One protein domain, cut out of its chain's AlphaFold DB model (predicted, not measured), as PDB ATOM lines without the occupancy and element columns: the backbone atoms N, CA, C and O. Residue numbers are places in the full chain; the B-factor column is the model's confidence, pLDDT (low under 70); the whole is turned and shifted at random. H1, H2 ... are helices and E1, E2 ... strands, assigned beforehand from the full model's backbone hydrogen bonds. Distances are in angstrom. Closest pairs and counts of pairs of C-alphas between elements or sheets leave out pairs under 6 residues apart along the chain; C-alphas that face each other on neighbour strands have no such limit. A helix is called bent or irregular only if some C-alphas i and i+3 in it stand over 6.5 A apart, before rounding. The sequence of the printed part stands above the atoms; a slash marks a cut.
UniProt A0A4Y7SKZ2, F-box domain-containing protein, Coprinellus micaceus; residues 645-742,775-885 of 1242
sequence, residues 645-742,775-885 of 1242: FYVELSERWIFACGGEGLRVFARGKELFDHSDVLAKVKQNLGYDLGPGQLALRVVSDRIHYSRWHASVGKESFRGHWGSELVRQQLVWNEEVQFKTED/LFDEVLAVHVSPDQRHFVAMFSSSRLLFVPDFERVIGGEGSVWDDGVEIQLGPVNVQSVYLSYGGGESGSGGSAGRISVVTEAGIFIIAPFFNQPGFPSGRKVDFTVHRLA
ATOM      1  N   PHE A 645      24.201 -21.173   6.098       93.44
ATOM      2  CA  PHE A 645      23.554 -20.048   6.781       93.44
ATOM      3  C   PHE A 645      23.719 -18.717   6.042       93.44
ATOM      4  O   PHE A 645      22.825 -17.871   6.073       93.44
ATOM      5  N   TYR A 646      24.878 -18.499   5.414       96.75
ATOM      6  CA  TYR A 646      25.257 -17.183   4.904       96.75
ATOM      7  C   TYR A 646      26.236 -17.274   3.727       96.75
ATOM      8  O   TYR A 646      27.075 -18.176   3.674       96.75
ATOM      9  N   VAL A 647      26.172 -16.297   2.816       97.56
ATOM     10  CA  VAL A 647      27.158 -16.100   1.744       97.56
ATOM     11  C   VAL A 647      27.554 -14.630   1.596       97.56
ATOM     12  O   VAL A 647      26.703 -13.751   1.698       97.56
ATOM     13  N   GLU A 648      28.834 -14.360   1.319       97.44
ATOM     14  CA  GLU A 648      29.331 -13.022   0.954       97.44
ATOM     15  C   GLU A 648      29.961 -13.049  -0.440       97.44
ATOM     16  O   GLU A 648      30.604 -14.034  -0.822       97.44
ATOM     17  N   LEU A 649      29.807 -11.953  -1.186       95.69
ATOM     18  CA  LEU A 649      30.439 -11.766  -2.487       95.69
ATOM     19  C   LEU A 649      31.500 -10.661  -2.420       95.69
ATOM     20  O   LEU A 649      31.280  -9.581  -1.885       95.69
ATOM     21  N   SER A 650      32.656 -10.935  -3.011       94.00
ATOM     22  CA  SER A 650      33.742  -9.985  -3.245       94.00
ATOM     23  C   SER A 650      33.978  -9.836  -4.751       94.00
ATOM     24  O   SER A 650      33.567 -10.684  -5.550       94.00
ATOM     25  N   GLU A 651      34.690  -8.785  -5.163       90.75
ATOM     26  CA  GLU A 651      35.255  -8.660  -6.517       90.75
ATOM     27  C   GLU A 651      35.984  -9.933  -6.973       90.75
ATOM     28  O   GLU A 651      35.891 -10.311  -8.138       90.75
ATOM     29  N   ARG A 652      36.695 -10.604  -6.055       91.75
ATOM     30  CA  ARG A 652      37.606 -11.721  -6.363       91.75
ATOM     31  C   ARG A 652      37.252 -13.032  -5.653       91.75
ATOM     32  O   ARG A 652      37.737 -14.092  -6.043       91.75
ATOM     33  N   TRP A 653      36.383 -12.999  -4.646       95.25
ATOM     34  CA  TRP A 653      36.156 -14.150  -3.769       95.25
ATOM     35  C   TRP A 653      34.675 -14.390  -3.475       95.25
ATOM     36  O   TRP A 653      33.857 -13.473  -3.489       95.25
ATOM     37  N   ILE A 654      34.338 -15.649  -3.219       96.88
ATOM     38  CA  ILE A 654      32.983 -16.121  -2.931       96.88
ATOM     39  C   ILE A 654      33.049 -16.838  -1.589       96.88
ATOM     40  O   ILE A 654      33.797 -17.805  -1.463       96.88
ATOM     41  N   PHE A 655      32.302 -16.381  -0.591       97.50
ATOM     42  CA  PHE A 655      32.343 -16.943   0.757       97.50
ATOM     43  C   PHE A 655      31.059 -17.722   1.040       97.50
ATOM     44  O   PHE A 655      29.971 -17.225   0.759       97.50
ATOM     45  N   ALA A 656      31.184 -18.911   1.629       97.12
ATOM     46  CA  ALA A 656      30.069 -19.758   2.044       97.12
ATOM     47  C   ALA A 656      30.261 -20.225   3.493       97.12
ATOM     48  O   ALA A 656      31.276 -20.852   3.811       97.12
ATOM     49  N   CYS A 657      29.290 -19.917   4.354       95.81
ATOM     50  CA  CYS A 657      29.326 -20.183   5.792       95.81
ATOM     51  C   CYS A 657      28.234 -21.170   6.215       95.81
ATOM     52  O   CYS A 657      27.081 -21.037   5.804       95.81
ATOM     53  N   GLY A 658      28.593 -22.108   7.088       93.81
ATOM     54  CA  GLY A 658      27.676 -23.052   7.719       93.81
ATOM     55  C   GLY A 658      28.190 -23.563   9.064       93.81
ATOM     56  O   GLY A 658      29.225 -23.104   9.564       93.81
ATOM     57  N   GLY A 659      27.478 -24.531   9.643       91.00
ATOM     58  CA  GLY A 659      27.773 -25.091  10.969       91.00
ATOM     59  C   GLY A 659      29.211 -25.600  11.120       91.00
ATOM     60  O   GLY A 659      29.887 -25.294  12.101       91.00
ATOM     61  N   GLU A 660      29.737 -26.274  10.095       91.75
ATOM     62  CA  GLU A 660      31.108 -26.815  10.071       91.75
ATOM     63  C   GLU A 660      32.193 -25.805   9.625       91.75
ATOM     64  O   GLU A 660      33.385 -26.134   9.576       91.75
ATOM     65  N   GLY A 661      31.820 -24.549   9.340       93.38
ATOM     66  CA  GLY A 661      32.756 -23.430   9.190       93.38
ATOM     67  C   GLY A 661      32.539 -22.534   7.965       93.38
ATOM     68  O   GLY A 661      31.421 -22.286   7.531       93.38
ATOM     69  N   LEU A 662      33.639 -22.018   7.415       95.06
ATOM     70  CA  LEU A 662      33.689 -21.101   6.272       95.06
ATOM     71  C   LEU A 662      34.552 -21.689   5.146       95.06
ATOM     72  O   LEU A 662      35.663 -22.177   5.375       95.06
ATOM     73  N   ARG A 663      34.067 -21.575   3.909       95.44
ATOM     74  CA  ARG A 663      34.811 -21.839   2.670       95.44
ATOM     75  C   ARG A 663      34.880 -20.576   1.817       95.44
ATOM     76  O   ARG A 663      33.899 -19.845   1.723       95.44
ATOM     77  N   VAL A 664      36.026 -20.343   1.184       95.69
ATOM     78  CA  VAL A 664      36.247 -19.236   0.243       95.69
ATOM     79  C   VAL A 664      36.658 -19.815  -1.105       95.69
ATOM     80  O   VAL A 664      37.604 -20.599  -1.158       95.69
ATOM     81  N   PHE A 665      35.976 -19.431  -2.181       95.75
ATOM     82  CA  PHE A 665      36.220 -19.904  -3.545       95.75
ATOM     83  C   PHE A 665      36.672 -18.756  -4.456       95.75
ATOM     84  O   PHE A 665      36.260 -17.608  -4.271       95.75
ATOM     85  N   ALA A 666      37.503 -19.067  -5.452       93.69
ATOM     86  CA  ALA A 666      37.944 -18.111  -6.466       93.69
ATOM     87  C   ALA A 666      36.812 -17.751  -7.451       93.69
ATOM     88  O   ALA A 666      35.967 -18.583  -7.802       93.69
ATOM     89  N   ARG A 667      36.803 -16.506  -7.931       92.56
ATOM     90  CA  ARG A 667      35.773 -15.980  -8.842       92.56
ATOM     91  C   ARG A 667      36.177 -16.075 -10.335       92.56
ATOM     92  O   ARG A 667      37.288 -16.477 -10.665       92.56
ATOM     93  N   GLY A 668      35.248 -15.776 -11.248       84.62
ATOM     94  CA  GLY A 668      35.390 -15.842 -12.712       84.62
ATOM     95  C   GLY A 668      36.509 -14.975 -13.310       84.62
ATOM     96  O   GLY A 668      36.720 -13.846 -12.881       84.62
ATOM     97  N   LYS A 669      37.192 -15.504 -14.340       59.47
ATOM     98  CA  LYS A 669      38.473 -14.997 -14.888       59.47
ATOM     99  C   LYS A 669      38.522 -13.517 -15.276       59.47
ATOM    100  O   LYS A 669      39.595 -12.932 -15.189       59.47
ATOM    101  N   GLU A 670      37.417 -12.925 -15.717       59.12
ATOM    102  CA  GLU A 670      37.410 -11.593 -16.352       59.12
ATOM    103  C   GLU A 670      37.907 -10.458 -15.437       59.12
ATOM    104  O   GLU A 670      38.352  -9.423 -15.921       59.12
ATOM    105  N   LEU A 671      37.901 -10.674 -14.116       55.56
ATOM    106  CA  LEU A 671      38.419  -9.743 -13.105       55.56
ATOM    107  C   LEU A 671      39.892  -9.993 -12.705       55.56
ATOM    108  O   LEU A 671      40.422  -9.266 -11.867       55.56
ATOM    109  N   PHE A 672      40.570 -11.004 -13.268       62.72
ATOM    110  CA  PHE A 672      41.853 -11.504 -12.745       62.72
ATOM    111  C   PHE A 672      43.079 -11.322 -13.637       62.72
ATOM    112  O   PHE A 672      44.191 -11.402 -13.106       62.72
ATOM    113  N   ASP A 673      42.913 -11.050 -14.936       57.19
ATOM    114  CA  ASP A 673      44.005 -10.992 -15.932       57.19
ATOM    115  C   ASP A 673      45.094  -9.930 -15.638       57.19
ATOM    116  O   ASP A 673      46.122  -9.880 -16.316       57.19
ATOM    117  N   HIS A 674      44.900  -9.084 -14.618       54.31
ATOM    118  CA  HIS A 674      45.855  -8.065 -14.159       54.31
ATOM    119  C   HIS A 674      46.238  -8.189 -12.667       54.31
ATOM    120  O   HIS A 674      46.860  -7.282 -12.116       54.31
ATOM    121  N   SER A 675      45.876  -9.284 -11.986       63.53
ATOM    122  CA  SER A 675      46.085  -9.424 -10.536       63.53
ATOM    123  C   SER A 675      47.421 -10.092 -10.158       63.53
ATOM    124  O   SER A 675      47.609 -11.301 -10.303       63.53
ATOM    125  N   ASP A 676      48.320  -9.317  -9.537       75.94
ATOM    126  CA  ASP A 676      49.531  -9.818  -8.851       75.94
ATOM    127  C   ASP A 676      49.219 -10.935  -7.835       75.94
ATOM    128  O   ASP A 676      50.065 -11.780  -7.540       75.94
ATOM    129  N   VAL A 677      48.002 -10.930  -7.279       73.31
ATOM    130  CA  VAL A 677      47.527 -11.910  -6.296       73.31
ATOM    131  C   VAL A 677      47.557 -13.323  -6.877       73.31
ATOM    132  O   VAL A 677      48.186 -14.187  -6.272       73.31
ATOM    133  N   LEU A 678      46.973 -13.580  -8.056       75.19
ATOM    134  CA  LEU A 678      47.008 -14.933  -8.632       75.19
ATOM    135  C   LEU A 678      48.416 -15.359  -9.051       75.19
ATOM    136  O   LEU A 678      48.752 -16.534  -8.907       75.19
ATOM    137  N   ALA A 679      49.266 -14.430  -9.500       81.25
ATOM    138  CA  ALA A 679      50.664 -14.741  -9.793       81.25
ATOM    139  C   ALA A 679      51.409 -15.240  -8.538       81.25
ATOM    140  O   ALA A 679      52.116 -16.246  -8.602       81.25
ATOM    141  N   LYS A 680      51.185 -14.597  -7.381       81.12
ATOM    142  CA  LYS A 680      51.731 -15.019  -6.078       81.12
ATOM    143  C   LYS A 680      51.109 -16.315  -5.566       81.12
ATOM    144  O   LYS A 680      51.839 -17.190  -5.115       81.12
ATOM    145  N   VAL A 681      49.787 -16.476  -5.671       80.88
ATOM    146  CA  VAL A 681      49.087 -17.721  -5.307       80.88
ATOM    147  C   VAL A 681      49.662 -18.895  -6.105       80.88
ATOM    148  O   VAL A 681      50.080 -19.884  -5.511       80.88
ATOM    149  N   LYS A 682      49.792 -18.758  -7.430       84.69
ATOM    150  CA  LYS A 682      50.415 -19.761  -8.307       84.69
ATOM    151  C   LYS A 682      51.873 -20.037  -7.926       84.69
ATOM    152  O   LYS A 682      52.294 -21.189  -7.916       84.69
ATOM    153  N   GLN A 683      52.641 -18.995  -7.600       87.19
ATOM    154  CA  GLN A 683      54.038 -19.116  -7.172       87.19
ATOM    155  C   GLN A 683      54.193 -19.863  -5.836       87.19
ATOM    156  O   GLN A 683      55.158 -20.609  -5.676       87.19
ATOM    157  N   ASN A 684      53.264 -19.670  -4.896       84.25
ATOM    158  CA  ASN A 684      53.370 -20.180  -3.528       84.25
ATOM    159  C   ASN A 684      52.666 -21.537  -3.330       84.25
ATOM    160  O   ASN A 684      53.198 -22.388  -2.622       84.25
ATOM    161  N   LEU A 685      51.506 -21.756  -3.961       80.56
ATOM    162  CA  LEU A 685      50.771 -23.030  -3.929       80.56
ATOM    163  C   LEU A 685      51.230 -24.014  -5.020       80.56
ATOM    164  O   LEU A 685      50.983 -25.212  -4.919       80.56
ATOM    165  N   GLY A 686      51.886 -23.526  -6.080       87.56
ATOM    166  CA  GLY A 686      52.368 -24.341  -7.201       87.56
ATOM    167  C   GLY A 686      51.320 -24.673  -8.273       87.56
ATOM    168  O   GLY A 686      51.661 -25.327  -9.260       87.56
ATOM    169  N   TYR A 687      50.071 -24.218  -8.124       84.12
ATOM    170  CA  TYR A 687      48.980 -24.427  -9.084       84.12
ATOM    171  C   TYR A 687      48.135 -23.160  -9.288       84.12
ATOM    172  O   TYR A 687      48.089 -22.279  -8.431       84.12
ATOM    173  N   ASP A 688      47.469 -23.054 -10.442       84.56
ATOM    174  CA  ASP A 688      46.530 -21.962 -10.726       84.56
ATOM    175  C   ASP A 688      45.190 -22.199 -10.020       84.56
ATOM    176  O   ASP A 688      44.554 -23.225 -10.266       84.56
ATOM    177  N   LEU A 689      44.718 -21.230  -9.226       87.62
ATOM    178  CA  LEU A 689      43.318 -21.204  -8.794       87.62
ATOM    179  C   LEU A 689      42.419 -20.848  -9.986       87.62
ATOM    180  O   LEU A 689      42.368 -19.702 -10.432       87.62
ATOM    181  N   GLY A 690      41.704 -21.846 -10.498       88.56
ATOM    182  CA  GLY A 690      40.622 -21.649 -11.458       88.56
ATOM    183  C   GLY A 690      39.344 -21.114 -10.790       88.56
ATOM    184  O   GLY A 690      39.138 -21.342  -9.596       88.56
ATOM    185  N   PRO A 691      38.443 -20.450 -11.541       90.56
ATOM    186  CA  PRO A 691      37.129 -20.063 -11.032       90.56
ATOM    187  C   PRO A 691      36.381 -21.237 -10.392       90.56
ATOM    188  O   PRO A 691      36.364 -22.340 -10.932       90.56
ATOM    189  N   GLY A 692      35.762 -20.990  -9.241       91.25
ATOM    190  CA  GLY A 692      35.020 -21.980  -8.462       91.25
ATOM    191  C   GLY A 692      35.888 -22.906  -7.610       91.25
ATOM    192  O   GLY A 692      35.341 -23.652  -6.804       91.25
ATOM    193  N   GLN A 693      37.220 -22.856  -7.714       92.81
ATOM    194  CA  GLN A 693      38.085 -23.668  -6.857       92.81
ATOM    195  C   GLN A 693      38.153 -23.118  -5.428       92.81
ATOM    196  O   GLN A 693      38.197 -21.906  -5.207       92.81
ATOM    197  N   LEU A 694      38.188 -24.037  -4.459       93.06
ATOM    198  CA  LEU A 694      38.352 -23.736  -3.040       93.06
ATOM    199  C   LEU A 694      39.751 -23.152  -2.780       93.06
ATOM    200  O   LEU A 694      40.764 -23.776  -3.088       93.06
ATOM    201  N   ALA A 695      39.782 -21.960  -2.192       92.62
ATOM    202  CA  ALA A 695      40.973 -21.148  -1.961       92.62
ATOM    203  C   ALA A 695      41.350 -21.041  -0.471       92.62
ATOM    204  O   ALA A 695      42.523 -20.914  -0.134       92.62
ATOM    205  N   LEU A 696      40.364 -21.110   0.434       93.19
ATOM    206  CA  LEU A 696      40.570 -21.146   1.887       93.19
ATOM    207  C   LEU A 696      39.436 -21.916   2.578       93.19
ATOM    208  O   LEU A 696      38.274 -21.814   2.186       93.19
ATOM    209  N   ARG A 697      39.771 -22.648   3.646       92.88
ATOM    210  CA  ARG A 697      38.820 -23.295   4.561       92.88
ATOM    211  C   ARG A 697      39.151 -22.920   6.006       92.88
ATOM    212  O   ARG A 697      40.295 -23.047   6.434       92.88
ATOM    213  N   VAL A 698      38.137 -22.518   6.764       92.00
ATOM    214  CA  VAL A 698      38.187 -22.274   8.212       92.00
ATOM    215  C   VAL A 698      37.148 -23.200   8.848       92.00
ATOM    216  O   VAL A 698      36.006 -23.199   8.409       92.00
ATOM    217  N   VAL A 699      37.535 -24.036   9.814       90.75
ATOM    218  CA  VAL A 699      36.683 -25.120  10.358       90.75
ATOM    219  C   VAL A 699      36.176 -24.745  11.749       90.75
ATOM    220  O   VAL A 699      36.986 -24.305  12.563       90.75
ATOM    221  N   SER A 700      34.881 -24.938  12.026       86.56
ATOM    222  CA  SER A 700      34.228 -24.520  13.286       86.56
ATOM    223  C   SER A 700      34.688 -25.279  14.543       86.56
ATOM    224  O   SER A 700      34.405 -24.860  15.668       86.56
ATOM    225  N   ASP A 701      35.435 -26.378  14.374       81.56
ATOM    226  CA  ASP A 701      35.940 -27.247  15.446       81.56
ATOM    227  C   ASP A 701      37.087 -26.636  16.280       81.56
ATOM    228  O   ASP A 701      37.573 -27.260  17.237       81.56
ATOM    229  N   ARG A 702      37.522 -25.416  15.935       74.81
ATOM    230  CA  ARG A 702      38.645 -24.723  16.570       74.81
ATOM    231  C   ARG A 702      38.204 -23.760  17.668       74.81
ATOM    232  O   ARG A 702      37.559 -22.736  17.448       74.81
ATOM    233  N   ILE A 703      38.693 -24.046  18.874       65.50
ATOM    234  CA  ILE A 703      38.501 -23.194  20.055       65.50
ATOM    235  C   ILE A 703      39.238 -21.854  19.905       65.50
ATOM    236  O   ILE A 703      38.768 -20.871  20.456       65.50
ATOM    237  N   HIS A 704      40.323 -21.772  19.125       75.06
ATOM    238  CA  HIS A 704      40.987 -20.509  18.779       75.06
ATOM    239  C   HIS A 704      41.432 -20.507  17.314       75.06
ATOM    240  O   HIS A 704      41.986 -21.496  16.826       75.06
ATOM    241  N   TYR A 705      41.228 -19.381  16.636       76.19
ATOM    242  CA  TYR A 705      41.572 -19.183  15.227       76.19
ATOM    243  C   TYR A 705      42.839 -18.372  15.018       76.19
ATOM    244  O   TYR A 705      43.440 -18.495  13.954       76.19
ATOM    245  N   SER A 706      43.245 -17.573  16.008       78.25
ATOM    246  CA  SER A 706      44.421 -16.709  15.907       78.25
ATOM    247  C   SER A 706      45.274 -16.664  17.171       78.25
ATOM    248  O   SER A 706      44.795 -16.820  18.295       78.25
ATOM    249  N   ARG A 707      46.555 -16.353  16.966       82.62
ATOM    250  CA  ARG A 707      47.544 -16.019  17.997       82.62
ATOM    251  C   ARG A 707      47.174 -14.761  18.791       82.62
ATOM    252  O   ARG A 707      47.629 -14.589  19.920       82.62
ATOM    253  N   TRP A 708      46.371 -13.876  18.201       85.38
ATOM    254  CA  TRP A 708      46.062 -12.547  18.718       85.38
ATOM    255  C   TRP A 708      44.630 -12.479  19.256       85.38
ATOM    256  O   TRP A 708      43.728 -11.971  18.596       85.38
ATOM    257  N   HIS A 709      44.430 -12.968  20.480       90.62
ATOM    258  CA  HIS A 709      43.130 -12.929  21.150       90.62
ATOM    259  C   HIS A 709      42.965 -11.678  22.037       90.62
ATOM    260  O   HIS A 709      43.685 -11.485  23.023       90.62
ATOM    261  N   ALA A 710      41.939 -10.877  21.761       92.88
ATOM    262  CA  ALA A 710      41.475  -9.775  22.597       92.88
ATOM    263  C   ALA A 710      40.093 -10.071  23.204       92.88
ATOM    264  O   ALA A 710      39.283 -10.808  22.648       92.88
ATOM    265  N   SER A 711      39.796  -9.464  24.349       93.25
ATOM    266  CA  SER A 711      38.476  -9.530  24.982       93.25
ATOM    267  C   SER A 711      37.982  -8.144  25.384       93.25
ATOM    268  O   SER A 711      38.775  -7.265  25.735       93.25
ATOM    269  N   VAL A 712      36.664  -7.945  25.340       94.00
ATOM    270  CA  VAL A 712      36.012  -6.761  25.910       94.00
ATOM    271  C   VAL A 712      36.203  -6.771  27.430       94.00
ATOM    272  O   VAL A 712      35.685  -7.629  28.146       94.00
ATOM    273  N   GLY A 713      36.995  -5.818  27.918       90.62
ATOM    274  CA  GLY A 713      37.282  -5.624  29.332       90.62
ATOM    275  C   GLY A 713      36.087  -5.070  30.107       90.62
ATOM    276  O   GLY A 713      35.132  -4.540  29.544       90.62
ATOM    277  N   LYS A 714      36.165  -5.149  31.440       87.81
ATOM    278  CA  LYS A 714      35.148  -4.572  32.338       87.81
ATOM    279  C   LYS A 714      35.211  -3.044  32.416       87.81
ATOM    280  O   LYS A 714      34.250  -2.420  32.855       87.81
ATOM    281  N   GLU A 715      36.341  -2.448  32.038       86.44
ATOM    282  CA  GLU A 715      36.514  -0.998  32.031       86.44
ATOM    283  C   GLU A 715      35.861  -0.391  30.787       86.44
ATOM    284  O   GLU A 715      36.247  -0.665  29.646       86.44
ATOM    285  N   SER A 716      34.863   0.459  31.024       87.69
ATOM    286  CA  SER A 716      34.080   1.119  29.984       87.69
ATOM    287  C   SER A 716      34.176   2.636  30.140       87.69
ATOM    288  O   SER A 716      33.903   3.169  31.216       87.69
ATOM    289  N   PHE A 717      34.546   3.339  29.072       87.88
ATOM    290  CA  PHE A 717      34.811   4.773  29.053       87.88
ATOM    291  C   PHE A 717      33.850   5.489  28.096       87.88
ATOM    292  O   PHE A 717      33.928   5.336  26.875       87.88
ATOM    293  N   ARG A 718      32.935   6.302  28.635       86.44
ATOM    294  CA  ARG A 718      32.047   7.161  27.838       86.44
ATOM    295  C   ARG A 718      32.758   8.499  27.591       86.44
ATOM    296  O   ARG A 718      32.874   9.310  28.505       86.44
ATOM    297  N   GLY A 719      33.258   8.714  26.371       79.12
ATOM    298  CA  GLY A 719      34.081   9.887  26.024       79.12
ATOM    299  C   GLY A 719      33.332  11.223  26.048       79.12
ATOM    300  O   GLY A 719      33.942  12.268  26.269       79.12
ATOM    301  N   HIS A 720      32.011  11.188  25.877       84.12
ATOM    302  CA  HIS A 720      31.111  12.321  26.021       84.12
ATOM    303  C   HIS A 720      29.822  11.862  26.711       84.12
ATOM    304  O   HIS A 720      29.181  10.916  26.260       84.12
ATOM    305  N   TRP A 721      29.415  12.536  27.790       82.19
ATOM    306  CA  TRP A 721      28.302  12.115  28.658       82.19
ATOM    307  C   TRP A 721      26.976  11.885  27.913       82.19
ATOM    308  O   TRP A 721      26.242  10.970  28.269       82.19
ATOM    309  N   GLY A 722      26.702  12.667  26.863       83.38
ATOM    310  CA  GLY A 722      25.532  12.532  25.983       83.38
ATOM    311  C   GLY A 722      25.740  11.650  24.742       83.38
ATOM    312  O   GLY A 722      25.078  11.878  23.736       83.38
ATOM    313  N   SER A 723      26.708  10.729  24.746       84.12
ATOM    314  CA  SER A 723      26.879   9.718  23.692       84.12
ATOM    315  C   SER A 723      26.427   8.348  24.182       84.12
ATOM    316  O   SER A 723      26.832   7.925  25.262       84.12
ATOM    317  N   GLU A 724      25.669   7.623  23.365       86.19
ATOM    318  CA  GLU A 724      25.310   6.219  23.608       86.19
ATOM    319  C   GLU A 724      26.477   5.255  23.350       86.19
ATOM    320  O   GLU A 724      26.404   4.084  23.723       86.19
ATOM    321  N   LEU A 725      27.581   5.728  22.759       88.06
ATOM    322  CA  LEU A 725      28.774   4.916  22.555       88.06
ATOM    323  C   LEU A 725      29.690   4.956  23.774       88.06
ATOM    324  O   LEU A 725      30.437   5.908  24.010       88.06
ATOM    325  N   VAL A 726      29.705   3.848  24.511       90.19
ATOM    326  CA  VAL A 726      30.675   3.619  25.580       90.19
ATOM    327  C   VAL A 726      31.847   2.828  25.002       90.19
ATOM    328  O   VAL A 726      31.698   1.664  24.620       90.19
ATOM    329  N   ARG A 727      33.029   3.451  24.923       92.19
ATOM    330  CA  ARG A 727      34.265   2.779  24.504       92.19
ATOM    331  C   ARG A 727      34.572   1.658  25.491       92.19
ATOM    332  O   ARG A 727      34.619   1.901  26.693       92.19
ATOM    333  N   GLN A 728      34.797   0.451  24.998       94.12
ATOM    334  CA  GLN A 728      35.269  -0.658  25.817       94.12
ATOM    335  C   GLN A 728      36.800  -0.686  25.790       94.12
ATOM    336  O   GLN A 728      37.418  -0.454  24.747       94.12
ATOM    337  N   GLN A 729      37.425  -0.980  26.927       92.12
ATOM    338  CA  GLN A 729      38.825  -1.388  26.947       92.12
ATOM    339  C   GLN A 729      38.954  -2.753  26.255       92.12
ATOM    340  O   GLN A 729      38.194  -3.668  26.562       92.12
ATOM    341  N   LEU A 730      39.927  -2.912  25.355       92.69
ATOM    342  CA  LEU A 730      40.339  -4.241  24.905       92.69
ATOM    343  C   LEU A 730      41.443  -4.763  25.818       92.69
ATOM    344  O   LEU A 730      42.543  -4.210  25.858       92.69
ATOM    345  N   VAL A 731      41.141  -5.846  26.527       92.81
ATOM    346  CA  VAL A 731      42.135  -6.643  27.239       92.81
ATOM    347  C   VAL A 731      42.685  -7.651  26.240       92.81
ATOM    348  O   VAL A 731      42.051  -8.661  25.931       92.81
ATOM    349  N   TRP A 732      43.857  -7.332  25.695       91.06
ATOM    350  CA  TRP A 732      44.671  -8.293  24.962       91.06
ATOM    351  C   TRP A 732      45.143  -9.355  25.947       91.06
ATOM    352  O   TRP A 732      45.832  -9.034  26.916       91.06
ATOM    353  N   ASN A 733      44.774 -10.607  25.702       86.88
ATOM    354  CA  ASN A 733      45.349 -11.709  26.452       86.88
ATOM    355  C   ASN A 733      46.770 -11.888  25.912       86.88
ATOM    356  O   ASN A 733      46.939 -12.164  24.723       86.88
ATOM    357  N   GLU A 734      47.784 -11.665  26.758       68.56
ATOM    358  CA  GLU A 734      49.175 -11.931  26.376       68.56
ATOM    359  C   GLU A 734      49.288 -13.355  25.832       68.56
ATOM    360  O   GLU A 734      48.635 -14.258  26.358       68.56
ATOM    361  N   GLU A 735      50.076 -13.498  24.758       59.22
ATOM    362  CA  GLU A 735      50.207 -14.697  23.925       59.22
ATOM    363  C   GLU A 735      49.896 -15.978  24.703       59.22
ATOM    364  O   GLU A 735      50.674 -16.394  25.566       59.22
ATOM    365  N   VAL A 736      48.753 -16.603  24.390       52.19
ATOM    366  CA  VAL A 736      48.355 -17.887  24.976       52.19
ATOM    367  C   VAL A 736      49.285 -18.952  24.403       52.19
ATOM    368  O   VAL A 736      48.946 -19.674  23.471       52.19
ATOM    369  N   GLN A 737      50.513 -19.005  24.920       49.66
ATOM    370  CA  GLN A 737      51.516 -19.980  24.527       49.66
ATOM    371  C   GLN A 737      50.948 -21.361  24.821       49.66
ATOM    372  O   GLN A 737      50.620 -21.664  25.972       49.66
ATOM    373  N   PHE A 738      50.812 -22.175  23.772       51.53
ATOM    374  CA  PHE A 738      50.067 -23.431  23.797       51.53
ATOM    375  C   PHE A 738      50.760 -24.500  24.655       51.53
ATOM    376  O   PHE A 738      51.326 -25.482  24.176       51.53
ATOM    377  N   LYS A 739      50.575 -24.363  25.969       47.53
ATOM    378  CA  LYS A 739      50.032 -25.452  26.779       47.53
ATOM    379  C   LYS A 739      48.894 -26.074  25.970       47.53
ATOM    380  O   LYS A 739      47.992 -25.359  25.544       47.53
ATOM    381  N   THR A 740      49.041 -27.358  25.663       52.25
ATOM    382  CA  THR A 740      48.347 -28.062  24.572       52.25
ATOM    383  C   THR A 740      46.824 -27.908  24.599       52.25
ATOM    384  O   THR A 740      46.245 -27.538  25.616       52.25
ATOM    385  N   GLU A 741      46.152 -28.256  23.495       49.78
ATOM    386  CA  GLU A 741      44.680 -28.245  23.379       49.78
ATOM    387  C   GLU A 741      43.984 -28.922  24.588       49.78
ATOM    388  O   GLU A 741      42.956 -28.443  25.069       49.78
ATOM    389  N   ASP A 742      44.599 -29.962  25.166       51.06
ATOM    390  CA  ASP A 742      44.193 -30.607  26.426       51.06
ATOM    391  C   ASP A 742      44.192 -29.689  27.663       51.06
ATOM    392  O   ASP A 742      43.328 -29.830  28.529       51.06
ATOM    393  N   LEU A 775      32.412 -27.695  22.233       65.81
ATOM    394  CA  LEU A 775      31.577 -26.639  21.677       65.81
ATOM    395  C   LEU A 775      32.160 -26.325  20.302       65.81
ATOM    396  O   LEU A 775      33.213 -25.695  20.207       65.81
ATOM    397  N   PHE A 776      31.499 -26.833  19.265       80.38
ATOM    398  CA  PHE A 776      31.622 -26.286  17.924       80.38
ATOM    399  C   PHE A 776      31.082 -24.855  17.963       80.38
ATOM    400  O   PHE A 776      30.109 -24.575  18.666       80.38
ATOM    401  N   ASP A 777      31.751 -23.948  17.263       89.81
ATOM    402  CA  ASP A 777      31.367 -22.541  17.215       89.81
ATOM    403  C   ASP A 777      31.133 -22.163  15.757       89.81
ATOM    404  O   ASP A 777      32.069 -21.906  14.998       89.81
ATOM    405  N   GLU A 778      29.869 -22.255  15.358       93.06
ATOM    406  CA  GLU A 778      29.396 -22.139  13.980       93.06
ATOM    407  C   GLU A 778      29.706 -20.761  13.392       93.06
ATOM    408  O   GLU A 778      29.569 -19.746  14.080       93.06
ATOM    409  N   VAL A 779      30.074 -20.697  12.108       95.19
ATOM    410  CA  VAL A 779      30.264 -19.412  11.420       95.19
ATOM    411  C   VAL A 779      28.906 -18.922  10.925       95.19
ATOM    412  O   VAL A 779      28.424 -19.358   9.882       95.19
ATOM    413  N   LEU A 780      28.287 -18.003  11.667       95.75
ATOM    414  CA  LEU A 780      26.947 -17.497  11.353       95.75
ATOM    415  C   LEU A 780      26.947 -16.482  10.205       95.75
ATOM    416  O   LEU A 780      26.000 -16.429   9.427       95.75
ATOM    417  N   ALA A 781      27.988 -15.652  10.104       97.00
ATOM    418  CA  ALA A 781      28.101 -14.641   9.054       97.00
ATOM    419  C   ALA A 781      29.561 -14.304   8.742       97.00
ATOM    420  O   ALA A 781      30.445 -14.423   9.594       97.00
ATOM    421  N   VAL A 782      29.802 -13.819   7.528       97.50
ATOM    422  CA  VAL A 782      31.085 -13.251   7.104       97.50
ATOM    423  C   VAL A 782      30.821 -12.003   6.273       97.50
ATOM    424  O   VAL A 782      29.832 -11.941   5.557       97.50
ATOM    425  N   HIS A 783      31.692 -11.009   6.363       97.31
ATOM    426  CA  HIS A 783      31.643  -9.825   5.513       97.31
ATOM    427  C   HIS A 783      33.051  -9.436   5.064       97.31
ATOM    428  O   HIS A 783      34.018  -9.597   5.813       97.31
ATOM    429  N   VAL A 784      33.155  -8.880   3.858       95.44
ATOM    430  CA  VAL A 784      34.395  -8.317   3.306       95.44
ATOM    431  C   VAL A 784      34.391  -6.798   3.485       95.44
ATOM    432  O   VAL A 784      33.335  -6.164   3.496       95.44
ATOM    433  N   SER A 785      35.569  -6.207   3.670       93.38
ATOM    434  CA  SER A 785      35.741  -4.762   3.799       93.38
ATOM    435  C   SER A 785      35.421  -4.015   2.492       93.38
ATOM    436  O   SER A 785      35.589  -4.576   1.406       93.38
ATOM    437  N   PRO A 786      35.029  -2.725   2.547       88.69
ATOM    438  CA  PRO A 786      34.751  -1.931   1.343       88.69
ATOM    439  C   PRO A 786      35.928  -1.819   0.358       88.69
ATOM    440  O   PRO A 786      35.713  -1.610  -0.830       88.69
ATOM    441  N   ASP A 787      37.169  -1.970   0.831       86.06
ATOM    442  CA  ASP A 787      38.392  -1.990   0.016       86.06
ATOM    443  C   ASP A 787      38.814  -3.402  -0.446       86.06
ATOM    444  O   ASP A 787      39.890  -3.566  -1.016       86.06
ATOM    445  N   GLN A 788      37.982  -4.425  -0.209       91.06
ATOM    446  CA  GLN A 788      38.151  -5.809  -0.677       91.06
ATOM    447  C   GLN A 788      39.398  -6.547  -0.150       91.06
ATOM    448  O   GLN A 788      39.742  -7.615  -0.656       91.06
ATOM    449  N   ARG A 789      40.077  -6.013   0.875       91.19
ATOM    450  CA  ARG A 789      41.348  -6.547   1.405       91.19
ATOM    451  C   ARG A 789      41.232  -7.306   2.719       91.19
ATOM    452  O   ARG A 789      42.115  -8.095   3.055       91.19
ATOM    453  N   HIS A 790      40.184  -7.067   3.492       94.44
ATOM    454  CA  HIS A 790      40.014  -7.615   4.834       94.44
ATOM    455  C   HIS A 790      38.685  -8.372   4.890       94.44
ATOM    456  O   HIS A 790      37.715  -7.954   4.263       94.44
ATOM    457  N   PHE A 791      38.613  -9.476   5.635       96.31
ATOM    458  CA  PHE A 791      37.320 -10.082   5.968       96.31
ATOM    459  C   PHE A 791      37.135 -10.154   7.475       96.31
ATOM    460  O   PHE A 791      38.096 -10.180   8.248       96.31
ATOM    461  N   VAL A 792      35.875 -10.200   7.891       97.38
ATOM    462  CA  VAL A 792      35.493 -10.469   9.268       97.38
ATOM    463  C   VAL A 792      34.442 -11.572   9.313       97.38
ATOM    464  O   VAL A 792      33.450 -11.511   8.592       97.38
ATOM    465  N   ALA A 793      34.671 -12.587  10.141       97.31
ATOM    466  CA  ALA A 793      33.738 -13.677  10.402       97.31
ATOM    467  C   ALA A 793      33.184 -13.564  11.829       97.31
ATOM    468  O   ALA A 793      33.931 -13.294  12.771       97.31
ATOM    469  N   MET A 794      31.878 -13.771  11.982       97.25
ATOM    470  CA  MET A 794      31.170 -13.801  13.261       97.25
ATOM    471  C   MET A 794      30.746 -15.234  13.565       97.25
ATOM    472  O   MET A 794      30.071 -15.865  12.749       97.25
ATOM    473  N   PHE A 795      31.114 -15.721  14.748       96.00
ATOM    474  CA  PHE A 795      30.740 -17.054  15.219       96.00
ATOM    475  C   PHE A 795      29.590 -16.994  16.224       96.00
ATOM    476  O   PHE A 795      29.324 -15.927  16.788       96.00
ATOM    477  N   SER A 796      28.931 -18.122  16.486       94.94
ATOM    478  CA  SER A 796      27.772 -18.184  17.382       94.94
ATOM    479  C   SER A 796      28.070 -17.716  18.816       94.94
ATOM    480  O   SER A 796      27.223 -17.059  19.414       94.94
ATOM    481  N   SER A 797      29.277 -17.922  19.353       94.19
ATOM    482  CA  SER A 797      29.641 -17.671  20.763       94.19
ATOM    483  C   SER A 797      30.043 -16.224  21.141       94.19
ATOM    484  O   SER A 797      30.922 -15.998  21.980       94.19
ATOM    485  N   SER A 798      29.434 -15.200  20.525       95.44
ATOM    486  CA  SER A 798      29.834 -13.780  20.671       95.44
ATOM    487  C   SER A 798      31.300 -13.492  20.296       95.44
ATOM    488  O   SER A 798      31.926 -12.577  20.852       95.44
ATOM    489  N   ARG A 799      31.862 -14.269  19.359       95.31
ATOM    490  CA  ARG A 799      33.233 -14.112  18.851       95.31
ATOM    491  C   ARG A 799      33.276 -13.535  17.444       95.31
ATOM    492  O   ARG A 799      32.410 -13.798  16.611       95.31
ATOM    493  N   LEU A 800      34.344 -12.790  17.186       96.69
ATOM    494  CA  LEU A 800      34.628 -12.155  15.909       96.69
ATOM    495  C   LEU A 800      36.082 -12.427  15.503       96.69
ATOM    496  O   LEU A 800      36.992 -12.114  16.265       96.69
ATOM    497  N   LEU A 801      36.313 -12.972  14.310       96.88
ATOM    498  CA  LEU A 801      37.643 -13.121  13.711       96.88
ATOM    499  C   LEU A 801      37.804 -12.099  12.589       96.88
ATOM    500  O   LEU A 801      37.102 -12.170  11.585       96.88
ATOM    501  N   PHE A 802      38.751 -11.178  12.740       96.88
ATOM    502  CA  PHE A 802      39.165 -10.243  11.698       96.88
ATOM    503  C   PHE A 802      40.444 -10.747  11.025       96.88
ATOM    504  O   PHE A 802      41.441 -10.967  11.713       96.88
ATOM    505  N   VAL A 803      40.446 -10.903   9.699       96.00
ATOM    506  CA  VAL A 803      41.627 -11.314   8.923       96.00
ATOM    507  C   VAL A 803      42.048 -10.176   7.983       96.00
ATOM    508  O   VAL A 803      41.365  -9.912   6.989       96.00
ATOM    509  N   PRO A 804      43.160  -9.478   8.280       94.69
ATOM    510  CA  PRO A 804      43.662  -8.391   7.455       94.69
ATOM    511  C   PRO A 804      44.473  -8.900   6.257       94.69
ATOM    512  O   PRO A 804      45.294  -9.798   6.423       94.69
ATOM    513  N   ASP A 805      44.313  -8.281   5.080       93.00
ATOM    514  CA  ASP A 805      45.016  -8.665   3.849       93.00
ATOM    515  C   ASP A 805      44.844 -10.168   3.558       93.00
ATOM    516  O   ASP A 805      45.811 -10.879   3.292       93.00
ATOM    517  N   PHE A 806      43.612 -10.683   3.664       94.56
ATOM    518  CA  PHE A 806      43.334 -12.129   3.703       94.56
ATOM    519  C   PHE A 806      43.771 -12.882   2.438       94.56
ATOM    520  O   PHE A 806      44.036 -14.082   2.485       94.56
ATOM    521  N   GLU A 807      43.917 -12.178   1.316       92.38
ATOM    522  CA  GLU A 807      44.488 -12.705   0.073       92.38
ATOM    523  C   GLU A 807      45.926 -13.219   0.265       92.38
ATOM    524  O   GLU A 807      46.362 -14.124  -0.438       92.38
ATOM    525  N   ARG A 808      46.647 -12.711   1.274       91.69
ATOM    526  CA  ARG A 808      47.966 -13.202   1.698       91.69
ATOM    527  C   ARG A 808      47.892 -14.561   2.394       91.69
ATOM    528  O   ARG A 808      48.827 -15.346   2.280       91.69
ATOM    529  N   VAL A 809      46.783 -14.849   3.078       92.62
ATOM    530  CA  VAL A 809      46.510 -16.165   3.676       92.62
ATOM    531  C   VAL A 809      46.128 -17.170   2.589       92.62
ATOM    532  O   VAL A 809      46.664 -18.273   2.571       92.62
ATOM    533  N   ILE A 810      45.283 -16.767   1.632       91.38
ATOM    534  CA  ILE A 810      44.965 -17.572   0.436       91.38
ATOM    535  C   ILE A 810      46.235 -17.859  -0.385       91.38
ATOM    536  O   ILE A 810      46.469 -18.984  -0.813       91.38
ATOM    537  N   GLY A 811      47.097 -16.855  -0.560       88.75
ATOM    538  CA  GLY A 811      48.391 -16.987  -1.225       88.75
ATOM    539  C   GLY A 811      49.491 -17.646  -0.392       88.75
ATOM    540  O   GLY A 811      50.638 -17.621  -0.828       88.75
ATOM    541  N   GLY A 812      49.204 -18.189   0.796       87.75
ATOM    542  CA  GLY A 812      50.187 -18.899   1.623       87.75
ATOM    543  C   GLY A 812      51.349 -18.053   2.171       87.75
ATOM    544  O   GLY A 812      52.298 -18.610   2.718       87.75
ATOM    545  N   GLU A 813      51.303 -16.719   2.059       90.31
ATOM    546  CA  GLU A 813      52.297 -15.814   2.666       90.31
ATOM    547  C   GLU A 813      52.165 -15.725   4.200       90.31
ATOM    548  O   GLU A 813      53.053 -15.208   4.882       90.31
ATOM    549  N   GLY A 814      51.031 -16.177   4.730       89.62
ATOM    550  CA  GLY A 814      50.684 -16.205   6.144       89.62
ATOM    551  C   GLY A 814      49.561 -17.208   6.393       89.62
ATOM    552  O   GLY A 814      49.078 -17.864   5.470       89.62
ATOM    553  N   SER A 815      49.129 -17.327   7.643       91.19
ATOM    554  CA  SER A 815      48.029 -18.207   8.037       91.19
ATOM    555  C   SER A 815      46.936 -17.411   8.754       91.19
ATOM    556  O   SER A 815      47.215 -16.361   9.335       91.19
ATOM    557  N   VAL A 816      45.700 -17.929   8.790       91.31
ATOM    558  CA  VAL A 816      44.627 -17.372   9.650       91.31
ATOM    559  C   VAL A 816      45.100 -17.273  11.109       91.31
ATOM    560  O   VAL A 816      44.739 -16.334  11.816       91.31
ATOM    561  N   TRP A 817      45.965 -18.206  11.523       87.62
ATOM    562  CA  TRP A 817      46.538 -18.267  12.860       87.62
ATOM    563  C   TRP A 817      47.481 -17.098  13.182       87.62
ATOM    564  O   TRP A 817      47.396 -16.521  14.265       87.62
ATOM    565  N   ASP A 818      48.372 -16.739  12.258       89.00
ATOM    566  CA  ASP A 818      49.394 -15.710  12.486       89.00
ATOM    567  C   ASP A 818      48.888 -14.286  12.221       89.00
ATOM    568  O   ASP A 818      49.310 -13.341  12.897       89.00
ATOM    569  N   ASP A 819      47.982 -14.146  11.247       91.38
ATOM    570  CA  ASP A 819      47.529 -12.852  10.727       91.38
ATOM    571  C   ASP A 819      46.159 -12.418  11.251       91.38
ATOM    572  O   ASP A 819      45.900 -11.215  11.336       91.38
ATOM    573  N   GLY A 820      45.296 -13.367  11.622       93.75
ATOM    574  CA  GLY A 820      43.984 -13.076  12.188       93.75
ATOM    575  C   GLY A 820      44.053 -12.424  13.572       93.75
ATOM    576  O   GLY A 820      45.051 -12.521  14.288       93.75
ATOM    577  N   VAL A 821      42.954 -11.783  13.966       94.50
ATOM    578  CA  VAL A 821      42.715 -11.285  15.324       94.50
ATOM    579  C   VAL A 821      41.335 -11.736  15.781       94.50
ATOM    580  O   VAL A 821      40.337 -11.470  15.112       94.50
ATOM    581  N   GLU A 822      41.279 -12.402  16.929       95.19
ATOM    582  CA  GLU A 822      40.053 -12.911  17.543       95.19
ATOM    583  C   GLU A 822      39.606 -11.957  18.659       95.19
ATOM    584  O   GLU A 822      40.396 -11.604  19.533       95.19
ATOM    585  N   ILE A 823      38.348 -11.511  18.627       96.25
ATOM    586  CA  ILE A 823      37.771 -10.576  19.598       96.25
ATOM    587  C   ILE A 823      36.541 -11.219  20.247       96.25
ATOM    588  O   ILE A 823      35.515 -11.427  19.599       96.25
ATOM    589  N   GLN A 824      36.634 -11.491  21.548       96.38
ATOM    590  CA  GLN A 824      35.516 -11.941  22.378       96.38
ATOM    591  C   GLN A 824      34.704 -10.719  22.850       96.38
ATOM    592  O   GLN A 824      35.190  -9.923  23.663       96.38
ATOM    593  N   LEU A 825      33.481 -10.552  22.331       96.12
ATOM    594  CA  LEU A 825      32.639  -9.362  22.558       96.12
ATOM    595  C   LEU A 825      31.700  -9.503  23.765       96.12
ATOM    596  O   LEU A 825      31.472  -8.541  24.500       96.12
ATOM    597  N   GLY A 826      31.189 -10.712  23.992       93.81
ATOM    598  CA  GLY A 826      30.391 -11.102  25.158       93.81
ATOM    599  C   GLY A 826      30.909 -12.407  25.776       93.81
ATOM    600  O   GLY A 826      31.901 -12.949  25.298       93.81
ATOM    601  N   PRO A 827      30.275 -12.938  26.835       91.69
ATOM    602  CA  PRO A 827      30.552 -14.290  27.325       91.69
ATOM    603  C   PRO A 827      30.350 -15.356  26.233       91.69
ATOM    604  O   PRO A 827      29.464 -15.215  25.400       91.69
ATOM    605  N   VAL A 828      31.106 -16.458  26.283       88.50
ATOM    606  CA  VAL A 828      31.040 -17.558  25.288       88.50
ATOM    607  C   VAL A 828      29.641 -18.201  25.206       88.50
ATOM    608  O   VAL A 828      29.257 -18.746  24.183       88.50
ATOM    609  N   ASN A 829      28.842 -18.118  26.274       90.44
ATOM    610  CA  ASN A 829      27.474 -18.644  26.321       90.44
ATOM    611  C   ASN A 829      26.395 -17.653  25.828       90.44
ATOM    612  O   ASN A 829      25.218 -17.851  26.128       90.44
ATOM    613  N   VAL A 830      26.786 -16.557  25.172       93.50
ATOM    614  CA  VAL A 830      25.882 -15.525  24.650       93.50
ATOM    615  C   VAL A 830      25.908 -15.565  23.129       93.50
ATOM    616  O   VAL A 830      26.980 -15.451  22.535       93.50
ATOM    617  N   GLN A 831      24.740 -15.703  22.500       95.25
ATOM    618  CA  GLN A 831      24.653 -15.854  21.049       95.25
ATOM    619  C   GLN A 831      24.972 -14.552  20.298       95.25
ATOM    620  O   GLN A 831      24.553 -13.456  20.685       95.25
ATOM    621  N   SER A 832      25.698 -14.680  19.194       96.69
ATOM    622  CA  SER A 832      25.747 -13.682  18.126       96.69
ATOM    623  C   SER A 832      24.440 -13.695  17.329       96.69
ATOM    624  O   SER A 832      23.850 -14.752  17.137       96.69
ATOM    625  N   VAL A 833      24.003 -12.529  16.848       96.31
ATOM    626  CA  VAL A 833      22.707 -12.356  16.162       96.31
ATOM    627  C   VAL A 833      22.876 -11.774  14.760       96.31
ATOM    628  O   VAL A 833      22.258 -12.258  13.818       96.31
ATOM    629  N   TYR A 834      23.708 -10.738  14.588       97.06
ATOM    630  CA  TYR A 834      23.855 -10.073  13.288       97.06
ATOM    631  C   TYR A 834      25.227  -9.414  13.114       97.06
ATOM    632  O   TYR A 834      25.760  -8.820  14.051       97.06
ATOM    633  N   LEU A 835      25.763  -9.459  11.894       97.44
ATOM    634  CA  LEU A 835      27.012  -8.810  11.486       97.44
ATOM    635  C   LEU A 835      26.725  -7.783  10.380       97.44
ATOM    636  O   LEU A 835      25.879  -8.015   9.522       97.44
ATOM    637  N   SER A 836      27.430  -6.654  10.380       96.19
ATOM    638  CA  SER A 836      27.417  -5.695   9.271       96.19
ATOM    639  C   SER A 836      28.788  -5.041   9.122       96.19
ATOM    640  O   SER A 836      29.393  -4.622  10.111       96.19
ATOM    641  N   TYR A 837      29.274  -4.932   7.887       95.25
ATOM    642  CA  TYR A 837      30.499  -4.215   7.537       95.25
ATOM    643  C   TYR A 837      30.115  -3.034   6.635       95.25
ATOM    644  O   TYR A 837      29.403  -3.217   5.651       95.25
ATOM    645  N   GLY A 838      30.531  -1.816   6.991       87.88
ATOM    646  CA  GLY A 838      30.211  -0.599   6.243       87.88
ATOM    647  C   GLY A 838      30.851   0.655   6.844       87.88
ATOM    648  O   GLY A 838      31.596   0.576   7.819       87.88
ATOM    649  N   GLY A 839      30.552   1.820   6.266       70.06
ATOM    650  CA  GLY A 839      31.013   3.129   6.745       70.06
ATOM    651  C   GLY A 839      32.521   3.361   6.574       70.06
ATOM    652  O   GLY A 839      33.324   2.952   7.416       70.06
ATOM    653  N   GLY A 840      32.898   4.077   5.513       64.94
ATOM    654  CA  GLY A 840      34.290   4.356   5.147       64.94
ATOM    655  C   GLY A 840      34.565   4.151   3.657       64.94
ATOM    656  O   GLY A 840      34.609   3.020   3.182       64.94
ATOM    657  N   GLU A 841      34.799   5.252   2.936       59.25
ATOM    658  CA  GLU A 841      35.229   5.251   1.532       59.25
ATOM    659  C   GLU A 841      36.549   4.482   1.360       59.25
ATOM    660  O   GLU A 841      37.545   4.804   2.015       59.25
ATOM    661  N   SER A 842      36.608   3.540   0.418       51.78
ATOM    662  CA  SER A 842      37.833   2.797   0.074       51.78
ATOM    663  C   SER A 842      38.980   3.710  -0.391       51.78
ATOM    664  O   SER A 842      40.146   3.432  -0.120       51.78
ATOM    665  N   GLY A 843      38.663   4.863  -0.993       54.12
ATOM    666  CA  GLY A 843      39.635   5.904  -1.355       54.12
ATOM    667  C   GLY A 843      40.218   6.706  -0.176       54.12
ATOM    668  O   GLY A 843      41.133   7.504  -0.375       54.12
ATOM    669  N   SER A 844      39.723   6.525   1.056       49.22
ATOM    670  CA  SER A 844      40.012   7.396   2.214       49.22
ATOM    671  C   SER A 844      41.227   6.970   3.063       49.22
ATOM    672  O   SER A 844      41.245   7.065   4.287       49.22
ATOM    673  N   GLY A 845      42.308   6.549   2.402       51.41
ATOM    674  CA  GLY A 845      43.663   6.630   2.970       51.41
ATOM    675  C   GLY A 845      44.006   5.731   4.170       51.41
ATOM    676  O   GLY A 845      44.987   6.022   4.857       51.41
ATOM    677  N   GLY A 846      43.264   4.644   4.421       55.75
ATOM    678  CA  GLY A 846      43.689   3.575   5.346       55.75
ATOM    679  C   GLY A 846      42.767   3.259   6.530       55.75
ATOM    680  O   GLY A 846      43.200   2.581   7.462       55.75
ATOM    681  N   SER A 847      41.513   3.716   6.514       66.75
ATOM    682  CA  SER A 847      40.463   3.145   7.369       66.75
ATOM    683  C   SER A 847      39.929   1.862   6.729       66.75
ATOM    684  O   SER A 847      39.436   1.920   5.607       66.75
ATOM    685  N   ALA A 848      39.949   0.725   7.431       80.31
ATOM    686  CA  ALA A 848      39.439  -0.552   6.902       80.31
ATOM    687  C   ALA A 848      37.894  -0.625   6.847       80.31
ATOM    688  O   ALA A 848      37.330  -1.714   6.902       80.31
ATOM    689  N   GLY A 849      37.194   0.514   6.833       90.06
ATOM    690  CA  GLY A 849      35.776   0.630   7.191       90.06
ATOM    691  C   GLY A 849      35.513   0.420   8.691       90.06
ATOM    692  O   GLY A 849      36.439   0.376   9.505       90.06
ATOM    693  N   ARG A 850      34.240   0.278   9.071       93.38
ATOM    694  CA  ARG A 850      33.808  -0.112  10.424       93.38
ATOM    695  C   ARG A 850      33.068  -1.445  10.381       93.38
ATOM    696  O   ARG A 850      32.408  -1.776   9.399       93.38
ATOM    697  N   ILE A 851      33.126  -2.186  11.480       96.44
ATOM    698  CA  ILE A 851      32.382  -3.436  11.667       96.44
ATOM    699  C   ILE A 851      31.390  -3.218  12.804       96.44
ATOM    700  O   ILE A 851      31.758  -2.665  13.841       96.44
ATOM    701  N   SER A 852      30.141  -3.639  12.642       97.12
ATOM    702  CA  SER A 852      29.152  -3.628  13.715       97.12
ATOM    703  C   SER A 852      28.550  -5.015  13.910       97.12
ATOM    704  O   SER A 852      28.352  -5.764  12.955       97.12
ATOM    705  N   VAL A 853      28.338  -5.373  15.175       97.69
ATOM    706  CA  VAL A 853      27.992  -6.730  15.610       97.69
ATOM    707  C   VAL A 853      26.885  -6.641  16.651       97.69
ATOM    708  O   VAL A 853      27.028  -5.908  17.629       97.69
ATOM    709  N   VAL A 854      25.809  -7.399  16.471       97.62
ATOM    710  CA  VAL A 854      24.793  -7.650  17.498       97.62
ATOM    711  C   VAL A 854      25.072  -9.007  18.129       97.62
ATOM    712  O   VAL A 854      25.146 -10.013  17.425       97.62
ATOM    713  N   THR A 855      25.163  -9.044  19.453       97.19
ATOM    714  CA  THR A 855      25.057 -10.273  20.251       97.19
ATOM    715  C   THR A 855      24.059 -10.031  21.386       97.19
ATOM    716  O   THR A 855      23.706  -8.879  21.652       97.19
ATOM    717  N   GLU A 856      23.605 -11.056  22.116       95.56
ATOM    718  CA  GLU A 856      22.704 -10.819  23.267       95.56
ATOM    719  C   GLU A 856      23.368 -10.023  24.414       95.56
ATOM    720  O   GLU A 856      22.691  -9.596  25.348       95.56
ATOM    721  N   ALA A 857      24.686  -9.787  24.356       95.12
ATOM    722  CA  ALA A 857      25.388  -8.891  25.273       95.12
ATOM    723  C   ALA A 857      25.281  -7.414  24.847       95.12
ATOM    724  O   ALA A 857      25.556  -6.523  25.653       95.12
ATOM    725  N   GLY A 858      24.909  -7.122  23.603       95.81
ATOM    726  CA  GLY A 858      24.677  -5.769  23.110       95.81
ATOM    727  C   GLY A 858      25.073  -5.585  21.653       95.81
ATOM    728  O   GLY A 858      25.559  -6.497  20.985       95.81
ATOM    729  N   ILE A 859      24.899  -4.354  21.181       96.44
ATOM    730  CA  ILE A 859      25.395  -3.927  19.875       96.44
ATOM    731  C   ILE A 859      26.781  -3.299  20.057       96.44
ATOM    732  O   ILE A 859      26.990  -2.465  20.946       96.44
ATOM    733  N   PHE A 860      27.721  -3.692  19.205       97.06
ATOM    734  CA  PHE A 860      29.107  -3.240  19.191       97.06
ATOM    735  C   PHE A 860      29.434  -2.533  17.872       97.06
ATOM    736  O   PHE A 860      28.910  -2.894  16.819       97.06
ATOM    737  N   ILE A 861      30.333  -1.550  17.920       96.00
ATOM    738  CA  ILE A 861      30.975  -0.932  16.751       96.00
ATOM    739  C   ILE A 861      32.484  -1.050  16.945       96.00
ATOM    740  O   ILE A 861      33.013  -0.728  18.009       96.00
ATOM    741  N   ILE A 862      33.176  -1.531  15.922       96.19
ATOM    742  CA  ILE A 862      34.569  -1.955  15.971       96.19
ATOM    743  C   ILE A 862      35.297  -1.265  14.820       96.19
ATOM    744  O   ILE A 862      34.981  -1.472  13.649       96.19
ATOM    745  N   ALA A 863      36.262  -0.421  15.173       94.06
ATOM    746  CA  ALA A 863      37.118   0.293  14.238       94.06
ATOM    747  C   ALA A 863      38.523  -0.342  14.249       94.06
ATOM    748  O   ALA A 863      39.232  -0.185  15.251       94.06
ATOM    749  N   PRO A 864      38.921  -1.083  13.197       93.75
ATOM    750  CA  PRO A 864      40.301  -1.517  12.992       93.75
ATOM    751  C   PRO A 864      41.196  -0.351  12.538       93.75
ATOM    752  O   PRO A 864      40.778   0.523  11.781       93.75
ATOM    753  N   PHE A 865      42.455  -0.367  12.971       89.25
ATOM    754  CA  PHE A 865      43.492   0.597  12.609       89.25
ATOM    755  C   PHE A 865      44.779  -0.145  12.252       89.25
ATOM    756  O   PHE A 865      45.307  -0.907  13.066       89.25
ATOM    757  N   PHE A 866      45.320   0.097  11.059       86.81
ATOM    758  CA  PHE A 866      46.589  -0.503  10.651       86.81
ATOM    759  C   PHE A 866      47.777   0.236  11.259       86.81
ATOM    760  O   PHE A 866      47.940   1.448  11.095       86.81
ATOM    761  N   ASN A 867      48.640  -0.511  11.945       80.81
ATOM    762  CA  ASN A 867      49.871   0.030  12.499       80.81
ATOM    763  C   ASN A 867      50.863   0.314  11.366       80.81
ATOM    764  O   ASN A 867      51.217  -0.579  10.594       80.81
ATOM    765  N   GLN A 868      51.359   1.552  11.283       72.25
ATOM    766  CA  GLN A 868      52.413   1.889  10.326       72.25
ATOM    767  C   GLN A 868      53.679   1.050  10.600       72.25
ATOM    768  O   GLN A 868      54.027   0.832  11.769       72.25
ATOM    769  N   PRO A 869      54.395   0.593   9.552       63.81
ATOM    770  CA  PRO A 869      55.560  -0.274   9.700       63.81
ATOM    771  C   PRO A 869      56.658   0.424  10.515       63.81
ATOM    772  O   PRO A 869      57.305   1.362  10.048       63.81
ATOM    773  N   GLY A 870      56.848  -0.039  11.752       62.16
ATOM    774  CA  GLY A 870      57.747   0.572  12.734       62.16
ATOM    775  C   GLY A 870      57.293   0.439  14.192       62.16
ATOM    776  O   GLY A 870      58.122   0.593  15.088       62.16
ATOM    777  N   PHE A 871      56.019   0.124  14.459       57.59
ATOM    778  CA  PHE A 871      55.562  -0.153  15.826       57.59
ATOM    779  C   PHE A 871      56.101  -1.499  16.361       57.59
ATOM    780  O   PHE A 871      56.047  -2.506  15.654       57.59
ATOM    781  N   PRO A 872      56.594  -1.558  17.616       57.00
ATOM    782  CA  PRO A 872      57.244  -2.749  18.178       57.00
ATOM    783  C   PRO A 872      56.266  -3.829  18.677       57.00
ATOM    784  O   PRO A 872      56.702  -4.820  19.250       57.00
ATOM    785  N   SER A 873      54.954  -3.647  18.499       58.94
ATOM    786  CA  SER A 873      53.905  -4.532  19.026       58.94
ATOM    787  C   SER A 873      53.785  -5.877  18.301       58.94
ATOM    788  O   SER A 873      53.063  -6.748  18.779       58.94
ATOM    789  N   GLY A 874      54.405  -6.038  17.126       73.69
ATOM    790  CA  GLY A 874      54.253  -7.209  16.244       73.69
ATOM    791  C   GLY A 874      52.878  -7.327  15.566       73.69
ATOM    792  O   GLY A 874      52.771  -7.909  14.489       73.69
ATOM    793  N   ARG A 875      51.836  -6.729  16.154       77.94
ATOM    794  CA  ARG A 875      50.458  -6.715  15.656       77.94
ATOM    795  C   ARG A 875      50.296  -5.724  14.502       77.94
ATOM    796  O   ARG A 875      50.475  -4.518  14.676       77.94
ATOM    797  N   LYS A 876      49.889  -6.240  13.337       83.25
ATOM    798  CA  LYS A 876      49.539  -5.455  12.134       83.25
ATOM    799  C   LYS A 876      48.368  -4.490  12.376       83.25
ATOM    800  O   LYS A 876      48.301  -3.442  11.739       83.25
ATOM    801  N   VAL A 877      47.464  -4.849  13.290       89.94
ATOM    802  CA  VAL A 877      46.191  -4.162  13.535       89.94
ATOM    803  C   VAL A 877      46.003  -3.911  15.031       89.94
ATOM    804  O   VAL A 877      46.211  -4.803  15.856       89.94
ATOM    805  N   ASP A 878      45.570  -2.701  15.367       90.44
ATOM    806  CA  ASP A 878      44.986  -2.340  16.659       90.44
ATOM    807  C   ASP A 878      43.511  -1.963  16.459       90.44
ATOM    808  O   ASP A 878      43.088  -1.625  15.357       90.44
ATOM    809  N   PHE A 879      42.701  -2.026  17.514       93.38
ATOM    810  CA  PHE A 879      41.252  -1.829  17.415       93.38
ATOM    811  C   PHE A 879      40.755  -0.842  18.465       93.38
ATOM    812  O   PHE A 879      41.281  -0.768  19.577       93.38
ATOM    813  N   THR A 880      39.676  -0.133  18.147       93.19
ATOM    814  CA  THR A 880      38.812   0.469  19.165       93.19
ATOM    815  C   THR A 880      37.415  -0.127  19.071       93.19
ATOM    816  O   THR A 880      36.808  -0.125  18.003       93.19
ATOM    817  N   VAL A 881      36.910  -0.613  20.207       95.44
ATOM    818  CA  VAL A 881      35.556  -1.156  20.348       95.44
ATOM    819  C   VAL A 881      34.695  -0.174  21.135       95.44
ATOM    820  O   VAL A 881      35.095   0.322  22.190       95.44
ATOM    821  N   HIS A 882      33.495   0.078  20.637       94.75
ATOM    822  CA  HIS A 882      32.410   0.769  21.318       94.75
ATOM    823  C   HIS A 882      31.243  -0.199  21.503       94.75
ATOM    824  O   HIS A 882      31.015  -1.066  20.664       94.75
ATOM    825  N   ARG A 883      30.496  -0.041  22.594       94.94
ATOM    826  CA  ARG A 883      29.246  -0.758  22.868       94.94
ATOM    827  C   ARG A 883      28.141   0.272  23.064       94.94
ATOM    828  O   ARG A 883      28.364   1.282  23.736       94.94
ATOM    829  N   LEU A 884      26.985   0.027  22.459       92.25
ATOM    830  CA  LEU A 884      25.821   0.906  22.524       92.25
ATOM    831  C   LEU A 884      25.108   0.686  23.861       92.25
ATOM    832  O   LEU A 884      24.549  -0.383  24.090       92.25
ATOM    833  N   ALA A 885      25.142   1.670  24.756       83.75
ATOM    834  CA  ALA A 885      24.589   1.551  26.103       83.75
ATOM    835  C   ALA A 885      24.144   2.920  26.648       83.75
ATOM    836  O   ALA A 885      24.881   3.886  26.439       83.75
TER     837      ALA A 885
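This is residues 645 to 742 and 775 to 885 of the 1242 residues of the protein "F-box domain-containing protein" of Coprinellus micaceus (UniProt A0A4Y7SKZ2). One long sheet of ten strands is folded back on itself, with E7, E8, E9 and E10 facing E6, E14, E13, E12 and E11 and with E5 as the hinge, while a second sheet, E1 to E4, is partly face to face with it on the side of E7. The large sheet curls like part of a barrel and brings its two edge strands, E7 and E11, near each other; the short helices H2 and H3 each graze one sheet, H1 lies far from the middle, and residues 869 to 874 stick out. The printed part has 209 residues with three named helices and fourteen named strands, in the order E1 E2 E3 H1 E4 E5 E6 E7 E8 E9 H2 H3 E10 E11 E12 E13 E14, and its class is mostly strand. The large sheet, E7 E8 E9 E10 E5 E6 E14 E13 E12 E11 across, is mixed; the small one, E1 E2 E3 E4, is all antiparallel. The whole is compact, with a radius of gyration of the C-alphas of 17.3 A and spans of 53 by 44 by 36 A.

E1, residues 645 to 649, E2, residues 653 to 658, and E3, residues 661 to 666, form a meander, each strand the antiparallel neighbour of the one before, in two hairpins. N 648 and O 655 are 3.1 A apart and N 656 and O 663 2.9 A, within hydrogen-bond range. H1, residues 676 to 685, is on neither sheet. E4, residues 694 to 699, is antiparallel to E3, with N 664 and O 696 2.9 A apart. E5, residues 708 to 718, bends by 72 degrees at residue 714 and forms a hairpin with E6, residues 725 to 732, where N 711 and O 731 are 2.9 A apart. E7, residues 779 to 784, E8, residues 791 to 795, and E9, residues 799 to 803, form a second meander, with N 783 and O 792 at 2.9 A and N 793 and O 801 at 2.9 A. The closest C-alphas of E1 and E7, those of Tyr 646 and Ala 781, are 5.6 A apart. H2, residues 807 to 810, only grazes the small sheet; it is close to H1 but not clearly touching, the closest C-alphas being those of Val 681 and Ile 810 at 7.1 A. H3, residues 816 to 819, only grazes the large sheet. E10, residues 821 to 824, is antiparallel to E9, with N 800 and O 823 3.0 A apart, and parallel to E5, with N 710 and O 822 2.8 A apart. E11, residues 832 to 838, E12, residues 850 to 855, E13, residues 858 to 866, and E14, residues 877 to 884, form a third meander, with N 836 and O 852 at 2.9 A, N 853 and O 860 at 3.0 A and N 863 and O 880 at 2.9 A. E14 is antiparallel to E6, with N 728 and O 881 2.8 A apart. In this folded sheet, bent back into two leaves that face each other, the closest C-alphas of E7 and E11 are those of His 783 and Tyr 837, 6.1 A. The two sheets form a sandwich, two sheets face to face, with best planes 19 degrees apart. Every O i to N i+4 pair of H1 is within hydrogen-bond range; H2 and H3 are too short for such a pair.

E1 begins at C-alpha 645, (23.554, -20.048, 6.781). E5 begins at C-alpha 708, (46.062, -12.547, 18.718), and is 25.8 A long, as is E13. E14, 22.8 A long, ends at C-alpha 884, (25.821, 0.906, 22.524). E6 measures 20.8 A, E11 18.2 A and H1 14.2 A.

The C-alphas farthest apart are those of Gly 686 and Trp 721, 56.5 A. Residues 743 to 774 are not printed, and C-alphas 742 and 775 are 14.1 A apart across the cut. Of the links that are printed whole, E11 to E12 is long. The mean pLDDT of the printed part is 85.8; 31 residues are under 70, among them 669 to 675, 734 to 742 and 840 to 847.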